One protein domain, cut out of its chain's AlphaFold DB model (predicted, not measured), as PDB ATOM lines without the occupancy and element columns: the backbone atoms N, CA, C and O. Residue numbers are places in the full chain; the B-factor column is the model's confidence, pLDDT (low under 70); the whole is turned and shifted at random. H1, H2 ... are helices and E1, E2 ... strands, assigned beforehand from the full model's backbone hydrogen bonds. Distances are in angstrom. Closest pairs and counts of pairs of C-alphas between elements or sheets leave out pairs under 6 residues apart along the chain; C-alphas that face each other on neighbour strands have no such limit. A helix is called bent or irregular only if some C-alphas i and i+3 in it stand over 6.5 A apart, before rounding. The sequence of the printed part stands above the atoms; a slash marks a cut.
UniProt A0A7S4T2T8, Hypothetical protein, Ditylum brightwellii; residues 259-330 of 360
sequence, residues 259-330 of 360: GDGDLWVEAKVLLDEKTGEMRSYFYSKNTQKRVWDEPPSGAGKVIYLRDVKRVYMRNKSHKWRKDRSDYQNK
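AT A GLANCE: This is residues 259 to 330 of the 360 residues of the protein "Hypothetical protein" of Ditylum brightwellii (UniProt A0A7S4T2T8). A small, strongly twisted sheet of four strands makes a compact head, and one long helix, H1, sticks out of it like a handle: its residues 309 to 330 stand free and make most of the length. The tip of the long hairpin E1 and E2, residues 272 to 277, also sticks out of the head. The printed part has 72 residues, with four named strands followed by one named helix, in the order E1, E2, E3, E4, H1. The sheet is mixed, in the order E3, E2, E1, E4, and the class is mixed, helices and strands. The whole is extended, with a radius of gyration of the C-alphas of 17.9 A and spans of 56 by 33 by 16 A.

HOW THE PARTS SIT: E1, residues 263 to 271, and E2, residues 278 to 284, form a hairpin, antiparallel at 155 degrees between their directions; N 267 and O 281 are 2.8 A apart, and N 279 and O 270 are 2.8 A apart, both within hydrogen-bond range. E2 and E3, residues 290 to 292, form a second hairpin, antiparallel at 160 degrees, with N 282 and O 291 within hydrogen-bond range at 2.9 A. E1, E2 and E3 make a meander, each strand the antiparallel neighbour of the one before. E4, residues 301 to 303, is parallel to E1 at 38 degrees, with N 264 and O 301 within hydrogen-bond range at 2.8 A. E3 and E4 are the edge strands and are apart. H1, residues 305 to 330, is on the sheet but only grazes it, with its residues 305 to 308. Between H1 and E1, 4 pairs of C-alphas are within 8 A; the closest, those of Glu 266 and Leu 305, are 5.7 A apart. In H1 every O i to N i+4 pair is within hydrogen-bond range.

IN THESE COORDINATES: E1 begins with C-alpha 263 at (-25.090, -25.867, -43.185) and is 24.2 A long from first to last C-alpha. E2 is 20.1 A long, E3 7.0 A and E4 6.7 A. H1 runs 38.0 A, from C-alpha 305 at (-14.328, -27.329, -50.803) to C-alpha 330 at (10.026, -47.697, -29.900), and is not bent.

THE WHOLE: The two C-alphas farthest apart, those of Lys 274 and Lys 330, are 59.1 A apart. Without the stretches that stand free, the body has 44 residues and spans 29 by 19 by 16 A. The printed part has no cut. The links E2 to E3 and E4 to H1 are tight, and the links E1 to E2 and E3 to E4 are short. The mean pLDDT of the printed part is 85.5; residues 309 to 318 and 320 to 321, in H1, are under 70.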
ATOM      1  N   GLY A 259     -28.431 -16.664 -38.346       87.62
ATOM      2  CA  GLY A 259     -28.388 -17.451 -39.559       87.62
ATOM      3  C   GLY A 259     -29.626 -18.339 -39.635       87.62
ATOM      4  O   GLY A 259     -30.273 -18.625 -38.625       87.62
ATOM      5  N   ASP A 260     -29.928 -18.793 -40.839       90.62
ATOM      6  CA  ASP A 260     -30.957 -19.781 -41.153       90.62
ATOM      7  C   ASP A 260     -30.793 -21.094 -40.362       90.62
ATOM      8  O   ASP A 260     -31.733 -21.879 -40.282       90.62
ATOM      9  N   GLY A 261     -29.632 -21.304 -39.732       93.44
ATOM     10  CA  GLY A 261     -29.287 -22.521 -39.004       93.44
ATOM     11  C   GLY A 261     -28.867 -23.653 -39.938       93.44
ATOM     12  O   GLY A 261     -28.579 -24.753 -39.468       93.44
ATOM     13  N   ASP A 262     -28.793 -23.386 -41.242       95.38
ATOM     14  CA  ASP A 262     -28.428 -24.367 -42.246       95.38
ATOM     15  C   ASP A 262     -26.916 -24.405 -42.457       95.38
ATOM     16  O   ASP A 262     -26.195 -23.398 -42.422       95.38
ATOM     17  N   LEU A 263     -26.441 -25.621 -42.719       94.88
ATOM     18  CA  LEU A 263     -25.090 -25.867 -43.185       94.88
ATOM     19  C   LEU A 263     -25.073 -25.836 -44.711       94.88
ATOM     20  O   LEU A 263     -25.601 -26.737 -45.369       94.88
ATOM     21  N   TRP A 264     -24.423 -24.819 -45.257       97.25
ATOM     22  CA  TRP A 264     -24.183 -24.671 -46.682       97.25
ATOM     23  C   TRP A 264     -22.833 -25.268 -47.042       97.25
ATOM     24  O   TRP A 264     -21.826 -25.004 -46.387       97.25
ATOM     25  N   VAL A 265     -22.799 -26.086 -48.083       96.31
ATOM     26  CA  VAL A 265     -21.579 -26.746 -48.537       96.31
ATOM     27  C   VAL A 265     -21.371 -26.415 -50.006       96.31
ATOM     28  O   VAL A 265     -22.275 -26.568 -50.827       96.31
ATOM     29  N   GLU A 266     -20.174 -25.953 -50.341       96.94
ATOM     30  CA  GLU A 266     -19.732 -25.829 -51.724       96.94
ATOM     31  C   GLU A 266     -19.624 -27.249 -52.311       96.94
ATOM     32  O   GLU A 266     -18.929 -28.105 -51.771       96.94
ATOM     33  N   ALA A 267     -20.362 -27.550 -53.376       92.19
ATOM     34  CA  ALA A 267     -20.390 -28.880 -53.991       92.19
ATOM     35  C   ALA A 267     -19.563 -28.953 -55.275       92.19
ATOM     36  O   ALA A 267     -18.999 -30.004 -55.580       92.19
ATOM     37  N   LYS A 268     -19.473 -27.857 -56.033       88.62
ATOM     38  CA  LYS A 268     -18.705 -27.831 -57.278       88.62
ATOM     39  C   LYS A 268     -18.227 -26.425 -57.594       88.62
ATOM     40  O   LYS A 268     -18.957 -25.466 -57.378       88.62
ATOM     41  N   VAL A 269     -17.033 -26.335 -58.164       92.12
ATOM     42  CA  VAL A 269     -16.550 -25.138 -58.854       92.12
ATOM     43  C   VAL A 269     -16.528 -25.483 -60.333       92.12
ATOM     44  O   VAL A 269     -15.933 -26.490 -60.724       92.12
ATOM     45  N   LEU A 270     -17.241 -24.707 -61.137       91.69
ATOM     46  CA  LEU A 270     -17.327 -24.862 -62.583       91.69
ATOM     47  C   LEU A 270     -16.759 -23.622 -63.254       91.69
ATOM     48  O   LEU A 270     -16.965 -22.517 -62.771       91.69
ATOM     49  N   LEU A 271     -16.073 -23.810 -64.373       93.75
ATOM     50  CA  LEU A 271     -15.768 -22.720 -65.288       93.75
ATOM     51  C   LEU A 271     -16.962 -22.584 -66.234       93.75
ATOM     52  O   LEU A 271     -17.321 -23.557 -66.895       93.75
ATOM     53  N   ASP A 272     -17.612 -21.424 -66.257       92.06
ATOM     54  CA  ASP A 272     -18.651 -21.143 -67.244       92.06
ATOM     55  C   ASP A 272     -17.986 -21.023 -68.622       92.06
ATOM     56  O   ASP A 272     -17.126 -20.173 -68.835       92.06
ATOM     57  N   GLU A 273     -18.355 -21.894 -69.561       93.12
ATOM     58  CA  GLU A 273     -17.741 -21.948 -70.893       93.12
ATOM     59  C   GLU A 273     -17.983 -20.672 -71.707       93.12
ATOM     60  O   GLU A 273     -17.200 -20.351 -72.599       93.12
ATOM     61  N   LYS A 274     -19.067 -19.937 -71.419       94.31
ATOM     62  CA  LYS A 274     -19.428 -18.733 -72.176       94.31
ATOM     63  C   LYS A 274     -18.702 -17.498 -71.669       94.31
ATOM     64  O   LYS A 274     -18.291 -16.671 -72.477       94.31
ATOM     65  N   THR A 275     -18.600 -17.350 -70.351       95.56
ATOM     66  CA  THR A 275     -18.003 -16.160 -69.728       95.56
ATOM     67  C   THR A 275     -16.546 -16.374 -69.331       95.56
ATOM     68  O   THR A 275     -15.823 -15.403 -69.135       95.56
ATOM     69  N   GLY A 276     -16.092 -17.626 -69.224       93.81
ATOM     70  CA  GLY A 276     -14.785 -17.971 -68.665       93.81
ATOM     71  C   GLY A 276     -14.692 -17.713 -67.158       93.81
ATOM     72  O   GLY A 276     -13.599 -17.750 -66.597       93.81
ATOM     73  N   GLU A 277     -15.811 -17.433 -66.487       93.88
ATOM     74  CA  GLU A 277     -15.823 -17.131 -65.059       93.88
ATOM     75  C   GLU A 277     -15.973 -18.407 -64.231       93.88
ATOM     76  O   GLU A 277     -16.752 -19.308 -64.551       93.88
ATOM     77  N   MET A 278     -15.221 -18.494 -63.134       92.06
ATOM     78  CA  MET A 278     -15.389 -19.578 -62.171       92.06
ATOM     79  C   MET A 278     -16.624 -19.317 -61.314       92.06
ATOM     80  O   MET A 278     -16.650 -18.377 -60.522       92.06
ATOM     81  N   ARG A 279     -17.614 -20.198 -61.425       95.50
ATOM     82  CA  ARG A 279     -18.845 -20.185 -60.640       95.50
ATOM     83  C   ARG A 279     -18.818 -21.296 -59.607       95.50
ATOM     84  O   ARG A 279     -18.434 -22.433 -59.892       95.50
ATOM     85  N   SER A 280     -19.238 -20.964 -58.395       96.50
ATOM     86  CA  SER A 280     -19.292 -21.912 -57.281       96.50
ATOM     87  C   SER A 280     -20.732 -22.345 -57.047       96.50
ATOM     88  O   SER A 280     -21.662 -21.563 -57.196       96.50
ATOM     89  N   TYR A 281     -20.938 -23.610 -56.712       96.50
ATOM     90  CA  TYR A 281     -22.254 -24.178 -56.463       96.50
ATOM     91  C   TYR A 281     -22.391 -24.527 -54.991       96.50
ATOM     92  O   TYR A 281     -21.621 -25.347 -54.488       96.50
ATOM     93  N   PHE A 282     -23.385 -23.954 -54.316       97.62
ATOM     94  CA  PHE A 282     -23.653 -24.203 -52.905       97.62
ATOM     95  C   PHE A 282     -24.966 -24.959 -52.731       97.62
ATOM     96  O   PHE A 282     -25.977 -24.639 -53.361       97.62
ATOM     97  N   TYR A 283     -24.960 -25.947 -51.836       97.31
ATOM     98  CA  TYR A 283     -26.162 -26.664 -51.429       97.31
ATOM     99  C   TYR A 283     -26.346 -26.604 -49.912       97.31
ATOM    100  O   TYR A 283     -25.389 -26.784 -49.156       97.31
ATOM    101  N   SER A 284     -27.576 -26.361 -49.464       97.25
ATOM    102  CA  SER A 284     -27.943 -26.528 -48.057       97.25
ATOM    103  C   SER A 284     -28.162 -28.006 -47.760       97.25
ATOM    104  O   SER A 284     -28.903 -28.687 -48.476       97.25
ATOM    105  N   LYS A 285     -27.552 -28.505 -46.681       95.56
ATOM    106  CA  LYS A 285     -27.740 -29.893 -46.236       95.56
ATOM    107  C   LYS A 285     -29.154 -30.173 -45.724       95.56
ATOM    108  O   LYS A 285     -29.666 -31.260 -45.965       95.56
ATOM    109  N   ASN A 286     -29.773 -29.213 -45.040       95.12
ATOM    110  CA  ASN A 286     -31.075 -29.415 -44.402       95.12
ATOM    111  C   ASN A 286     -32.220 -29.188 -45.389       95.12
ATOM    112  O   ASN A 286     -33.098 -30.031 -45.536       95.12
ATOM    113  N   THR A 287     -32.207 -28.049 -46.090       96.44
ATOM    114  CA  THR A 287     -33.311 -27.656 -46.981       96.44
ATOM    115  C   THR A 287     -33.146 -28.157 -48.410       96.44
ATOM    116  O   THR A 287     -34.058 -27.993 -49.215       96.44
ATOM    117  N   GLN A 288     -31.987 -28.733 -48.751       95.88
ATOM    118  CA  GLN A 288     -31.633 -29.172 -50.108       95.88
ATOM    119  C   GLN A 288     -31.727 -28.059 -51.167       95.88
ATOM    120  O   GLN A 288     -31.738 -28.332 -52.372       95.88
ATOM    121  N   LYS A 289     -31.771 -26.793 -50.733       96.56
ATOM    122  CA  LYS A 289     -31.749 -25.625 -51.611       96.56
ATOM    123  C   LYS A 289     -30.381 -25.482 -52.255       96.56
ATOM    124  O   LYS A 289     -29.360 -25.825 -51.664       96.56
ATOM    125  N   ARG A 290     -30.386 -24.980 -53.484       96.94
ATOM    126  CA  ARG A 290     -29.231 -24.937 -54.376       96.94
ATOM    127  C   ARG A 290     -29.102 -23.524 -54.911       96.94
ATOM    128  O   ARG A 290     -30.071 -23.010 -55.468       96.94
ATOM    129  N   VAL A 291     -27.940 -22.913 -54.735       97.25
ATOM    130  CA  VAL A 291     -27.655 -21.556 -55.214       97.25
ATOM    131  C   VAL A 291     -26.296 -21.521 -55.900       97.25
ATOM    132  O   VAL A 291     -25.395 -22.293 -55.567       97.25
ATOM    133  N   TRP A 292     -26.182 -20.652 -56.897       96.69
ATOM    134  CA  TRP A 292     -24.939 -20.404 -57.616       96.69
ATOM    135  C   TRP A 292     -24.250 -19.156 -57.067       96.69
ATOM    136  O   TRP A 292     -24.910 -18.250 -56.564       96.69
ATOM    137  N   ASP A 293     -22.931 -19.139 -57.219       96.00
ATOM    138  CA  ASP A 293     -21.976 -18.061 -56.952       96.00
ATOM    139  C   ASP A 293     -21.760 -17.729 -55.480       96.00
ATOM    140  O   ASP A 293     -20.621 -17.789 -55.018       96.00
ATOM    141  N   GLU A 294     -22.823 -17.462 -54.725       96.12
ATOM    142  CA  GLU A 294     -22.738 -17.126 -53.305       96.12
ATOM    143  C   GLU A 294     -23.798 -17.875 -52.483       96.12
ATOM    144  O   GLU A 294     -24.949 -18.010 -52.917       96.12
ATOM    145  N   PRO A 295     -23.449 -18.375 -51.281       96.31
ATOM    146  CA  PRO A 295     -24.448 -18.863 -50.339       96.31
ATOM    147  C   PRO A 295     -25.362 -17.696 -49.920       96.31
ATOM    148  O   PRO A 295     -24.939 -16.538 -49.957       96.31
ATOM    149  N   PRO A 296     -26.607 -17.952 -49.487       95.81
ATOM    150  CA  PRO A 296     -27.467 -16.874 -49.021       95.81
ATOM    151  C   PRO A 296     -26.807 -16.131 -47.857       95.81
ATOM    152  O   PRO A 296     -26.178 -16.737 -46.993       95.81
ATOM    153  N   SER A 297     -27.011 -14.816 -47.794       93.00
ATOM    154  CA  SER A 297     -26.458 -13.943 -46.745       93.00
ATOM    155  C   SER A 297     -26.873 -14.337 -45.321       93.00
ATOM    156  O   SER A 297     -26.239 -13.927 -44.352       93.00
ATOM    157  N   GLY A 298     -27.923 -15.152 -45.194       92.56
ATOM    158  CA  GLY A 298     -28.372 -15.754 -43.944       92.56
ATOM    159  C   GLY A 298     -27.750 -17.112 -43.616       92.56
ATOM    160  O   GLY A 298     -28.174 -17.700 -42.634       92.56
ATOM    161  N   ALA A 299     -26.795 -17.634 -44.387       94.75
ATOM    162  CA  ALA A 299     -26.198 -18.939 -44.124       94.75
ATOM    163  C   ALA A 299     -25.526 -18.975 -42.740       94.75
ATOM    164  O   ALA A 299     -24.599 -18.212 -42.466       94.75
ATOM    165  N   GLY A 300     -25.975 -19.881 -41.867       91.31
ATOM    166  CA  GLY A 300     -25.406 -20.026 -40.525       91.31
ATOM    167  C   GLY A 300     -23.949 -20.496 -40.546       91.31
ATOM    168  O   GLY A 300     -23.098 -19.940 -39.848       91.31
ATOM    169  N   LYS A 301     -23.649 -21.514 -41.360       94.19
ATOM    170  CA  LYS A 301     -22.293 -22.052 -41.536       94.19
ATOM    171  C   LYS A 301     -22.080 -22.430 -42.996       94.19
ATOM    172  O   LYS A 301     -22.905 -23.125 -43.578       94.19
ATOM    173  N   VAL A 302     -20.960 -22.000 -43.572       95.50
ATOM    174  CA  VAL A 302     -20.577 -22.317 -44.955       95.50
ATOM    175  C   VAL A 302     -19.278 -23.120 -44.942       95.50
ATOM    176  O   VAL A 302     -18.303 -22.709 -44.316       95.50
ATOM    177  N   ILE A 303     -19.260 -24.266 -45.621       95.25
ATOM    178  CA  ILE A 303     -18.073 -25.099 -45.827       95.25
ATOM    179  C   ILE A 303     -17.657 -24.998 -47.290       95.25
ATOM    180  O   ILE A 303     -18.349 -25.499 -48.174       95.25
ATOM    181  N   TYR A 304     -16.489 -24.411 -47.533       95.56
ATOM    182  CA  TYR A 304     -15.879 -24.357 -48.858       95.56
ATOM    183  C   TYR A 304     -15.069 -25.635 -49.139       95.56
ATOM    184  O   TYR A 304     -14.353 -26.140 -48.268       95.56
ATOM    185  N   LEU A 305     -15.102 -26.153 -50.369       89.44
ATOM    186  CA  LEU A 305     -14.328 -27.329 -50.803       89.44
ATOM    187  C   LEU A 305     -12.827 -27.111 -50.648       89.44
ATOM    188  O   LEU A 305     -12.078 -28.040 -50.318       89.44
ATOM    189  N   ARG A 306     -12.380 -25.868 -50.858       82.56
ATOM    190  CA  ARG A 306     -10.985 -25.472 -50.637       82.56
ATOM    191  C   ARG A 306     -10.551 -25.747 -49.196       82.56
ATOM    192  O   ARG A 306      -9.418 -26.185 -48.973       82.56
ATOM    193  N   ASP A 307     -11.455 -25.571 -48.234       80.44
ATOM    194  CA  ASP A 307     -11.184 -25.832 -46.824       80.44
ATOM    195  C   ASP A 307     -11.234 -27.321 -46.487       80.44
ATOM    196  O   ASP A 307     -10.393 -27.784 -45.717       80.44
ATOM    197  N   VAL A 308     -12.105 -28.110 -47.125       73.69
ATOM    198  CA  VAL A 308     -12.141 -29.574 -46.933       73.69
ATOM    199  C   VAL A 308     -10.801 -30.209 -47.307       73.69
ATOM    200  O   VAL A 308     -10.264 -31.024 -46.553       73.69
ATOM    201  N   LYS A 309     -10.187 -29.780 -48.420       69.62
ATOM    202  CA  LYS A 309      -8.852 -30.257 -48.817       69.62
ATOM    203  C   LYS A 309      -7.796 -29.888 -47.770       69.62
ATOM    204  O   LYS A 309      -6.918 -30.695 -47.468       69.62
ATOM    205  N   ARG A 310      -7.898 -28.700 -47.166       57.00
ATOM    206  CA  ARG A 310      -6.983 -28.229 -46.114       57.00
ATOM    207  C   ARG A 310      -7.159 -29.012 -44.807       57.00
ATOM    208  O   ARG A 310      -6.158 -29.382 -44.197       57.00
ATOM    209  N   VAL A 311      -8.396 -29.306 -44.405       57.69
ATOM    210  CA  VAL A 311      -8.713 -30.121 -43.220       57.69
ATOM    211  C   VAL A 311      -8.232 -31.558 -43.414       57.69
ATOM    212  O   VAL A 311      -7.518 -32.085 -42.563       57.69
ATOM    213  N   TYR A 312      -8.514 -32.163 -44.570       59.84
ATOM    214  CA  TYR A 312      -8.075 -33.523 -44.882       59.84
ATOM    215  C   TYR A 312      -6.541 -33.655 -44.888       59.84
ATOM    216  O   TYR A 312      -5.988 -34.595 -44.313       59.84
ATOM    217  N   MET A 313      -5.827 -32.680 -45.465       49.94
ATOM    218  CA  MET A 313      -4.359 -32.658 -45.450       49.94
ATOM    219  C   MET A 313      -3.782 -32.412 -44.046       49.94
ATOM    220  O   MET A 313      -2.773 -33.021 -43.683       49.94
ATOM    221  N   ARG A 314      -4.423 -31.559 -43.235       62.16
ATOM    222  CA  ARG A 314      -4.007 -31.288 -41.848       62.16
ATOM    223  C   ARG A 314      -4.207 -32.515 -40.949       62.16
ATOM    224  O   ARG A 314      -3.339 -32.811 -40.135       62.16
ATOM    225  N   ASN A 315      -5.280 -33.281 -41.138       60.75
ATOM    226  CA  ASN A 315      -5.516 -34.502 -40.362       60.75
ATOM    227  C   ASN A 315      -4.539 -35.628 -40.742       60.75
ATOM    228  O   ASN A 315      -4.022 -36.315 -39.860       60.75
ATOM    229  N   LYS A 316      -4.181 -35.766 -42.028       65.75
ATOM    230  CA  LYS A 316      -3.120 -36.703 -42.437       65.75
ATOM    231  C   LYS A 316      -1.771 -36.353 -41.817       65.75
ATOM    232  O   LYS A 316      -1.094 -37.246 -41.316       65.75
ATOM    233  N   SER A 317      -1.373 -35.080 -41.808       59.50
ATOM    234  CA  SER A 317      -0.071 -34.690 -41.249       59.50
ATOM    235  C   SER A 317       0.026 -34.924 -39.736       59.50
ATOM    236  O   SER A 317       1.106 -35.257 -39.244       59.50
ATOM    237  N   HIS A 318      -1.091 -34.835 -39.006       59.72
ATOM    238  CA  HIS A 318      -1.148 -35.215 -37.593       59.72
ATOM    239  C   HIS A 318      -0.968 -36.723 -37.374       59.72
ATOM    240  O   HIS A 318      -0.203 -37.098 -36.486       59.72
ATOM    241  N   LYS A 319      -1.570 -37.576 -38.215       70.06
ATOM    242  CA  LYS A 319      -1.356 -39.034 -38.164       70.06
ATOM    243  C   LYS A 319       0.116 -39.397 -38.398       70.06
ATOM    244  O   LYS A 319       0.727 -40.049 -37.562       70.06
ATOM    245  N   TRP A 320       0.728 -38.843 -39.449       60.38
ATOM    246  CA  TRP A 320       2.155 -39.055 -39.738       60.38
ATOM    247  C   TRP A 320       3.081 -38.593 -38.604       60.38
ATOM    248  O   TRP A 320       4.127 -39.200 -38.374       60.38
ATOM    249  N   ARG A 321       2.730 -37.515 -37.890       69.38
ATOM    250  CA  ARG A 321       3.505 -37.052 -36.730       69.38
ATOM    251  C   ARG A 321       3.421 -38.019 -35.550       69.38
ATOM    252  O   ARG A 321       4.454 -38.240 -34.925       69.38
ATOM    253  N   LYS A 322       2.245 -38.598 -35.286       73.75
ATOM    254  CA  LYS A 322       2.033 -39.578 -34.210       73.75
ATOM    255  C   LYS A 322       2.764 -40.894 -34.500       73.75
ATOM    256  O   LYS A 322       3.579 -41.332 -33.697       73.75
ATOM    257  N   ASP A 323       2.627 -41.421 -35.716       73.44
ATOM    258  CA  ASP A 323       3.318 -42.654 -36.120       73.44
ATOM    259  C   ASP A 323       4.850 -42.491 -36.065       73.44
ATOM    260  O   ASP A 323       5.589 -43.393 -35.664       73.44
ATOM    261  N   ARG A 324       5.359 -41.298 -36.413       76.31
ATOM    262  CA  ARG A 324       6.791 -40.987 -36.331       76.31
ATOM    263  C   ARG A 324       7.282 -40.846 -34.889       76.31
ATOM    264  O   ARG A 324       8.409 -41.263 -34.617       76.31
ATOM    265  N   SER A 325       6.492 -40.266 -33.982       78.06
ATOM    266  CA  SER A 325       6.857 -40.214 -32.559       78.06
ATOM    267  C   SER A 325       6.861 -41.605 -31.937       78.06
ATOM    268  O   SER A 325       7.798 -41.937 -31.213       78.06
ATOM    269  N   ASP A 326       5.892 -42.444 -32.297       75.12
ATOM    270  CA  ASP A 326       5.774 -43.806 -31.776       75.12
ATOM    271  C   ASP A 326       6.926 -44.686 -32.278       75.12
ATOM    272  O   ASP A 326       7.549 -45.408 -31.497       75.12
ATOM    273  N   TYR A 327       7.320 -44.537 -33.548       72.38
ATOM    274  CA  TYR A 327       8.503 -45.201 -34.100       72.38
ATOM    275  C   TYR A 327       9.806 -44.783 -33.395       72.38
ATOM    276  O   TYR A 327      10.645 -45.625 -33.068       72.38
ATOM    277  N   GLN A 328       9.988 -43.486 -33.122       77.44
ATOM    278  CA  GLN A 328      11.178 -42.983 -32.423       77.44
ATOM    279  C   GLN A 328      11.217 -43.422 -30.953       77.44
ATOM    280  O   GLN A 328      12.282 -43.792 -30.458       77.44
ATOM    281  N   ASN A 329      10.072 -43.453 -30.267       73.62
ATOM    282  CA  ASN A 329       9.978 -43.967 -28.899       73.62
ATOM    283  C   ASN A 329      10.243 -45.477 -28.836       73.62
ATOM    284  O   ASN A 329      10.985 -45.932 -27.965       73.62
ATOM    285  N   LYS A 330       9.745 -46.255 -29.806       75.88
ATOM    286  CA  LYS A 330      10.026 -47.697 -29.900       75.88
ATOM    287  C   LYS A 330      11.514 -47.982 -30.136       75.88
ATOM    288  O   LYS A 330      12.047 -48.937 -29.580       75.88
TER     289      LYS A 330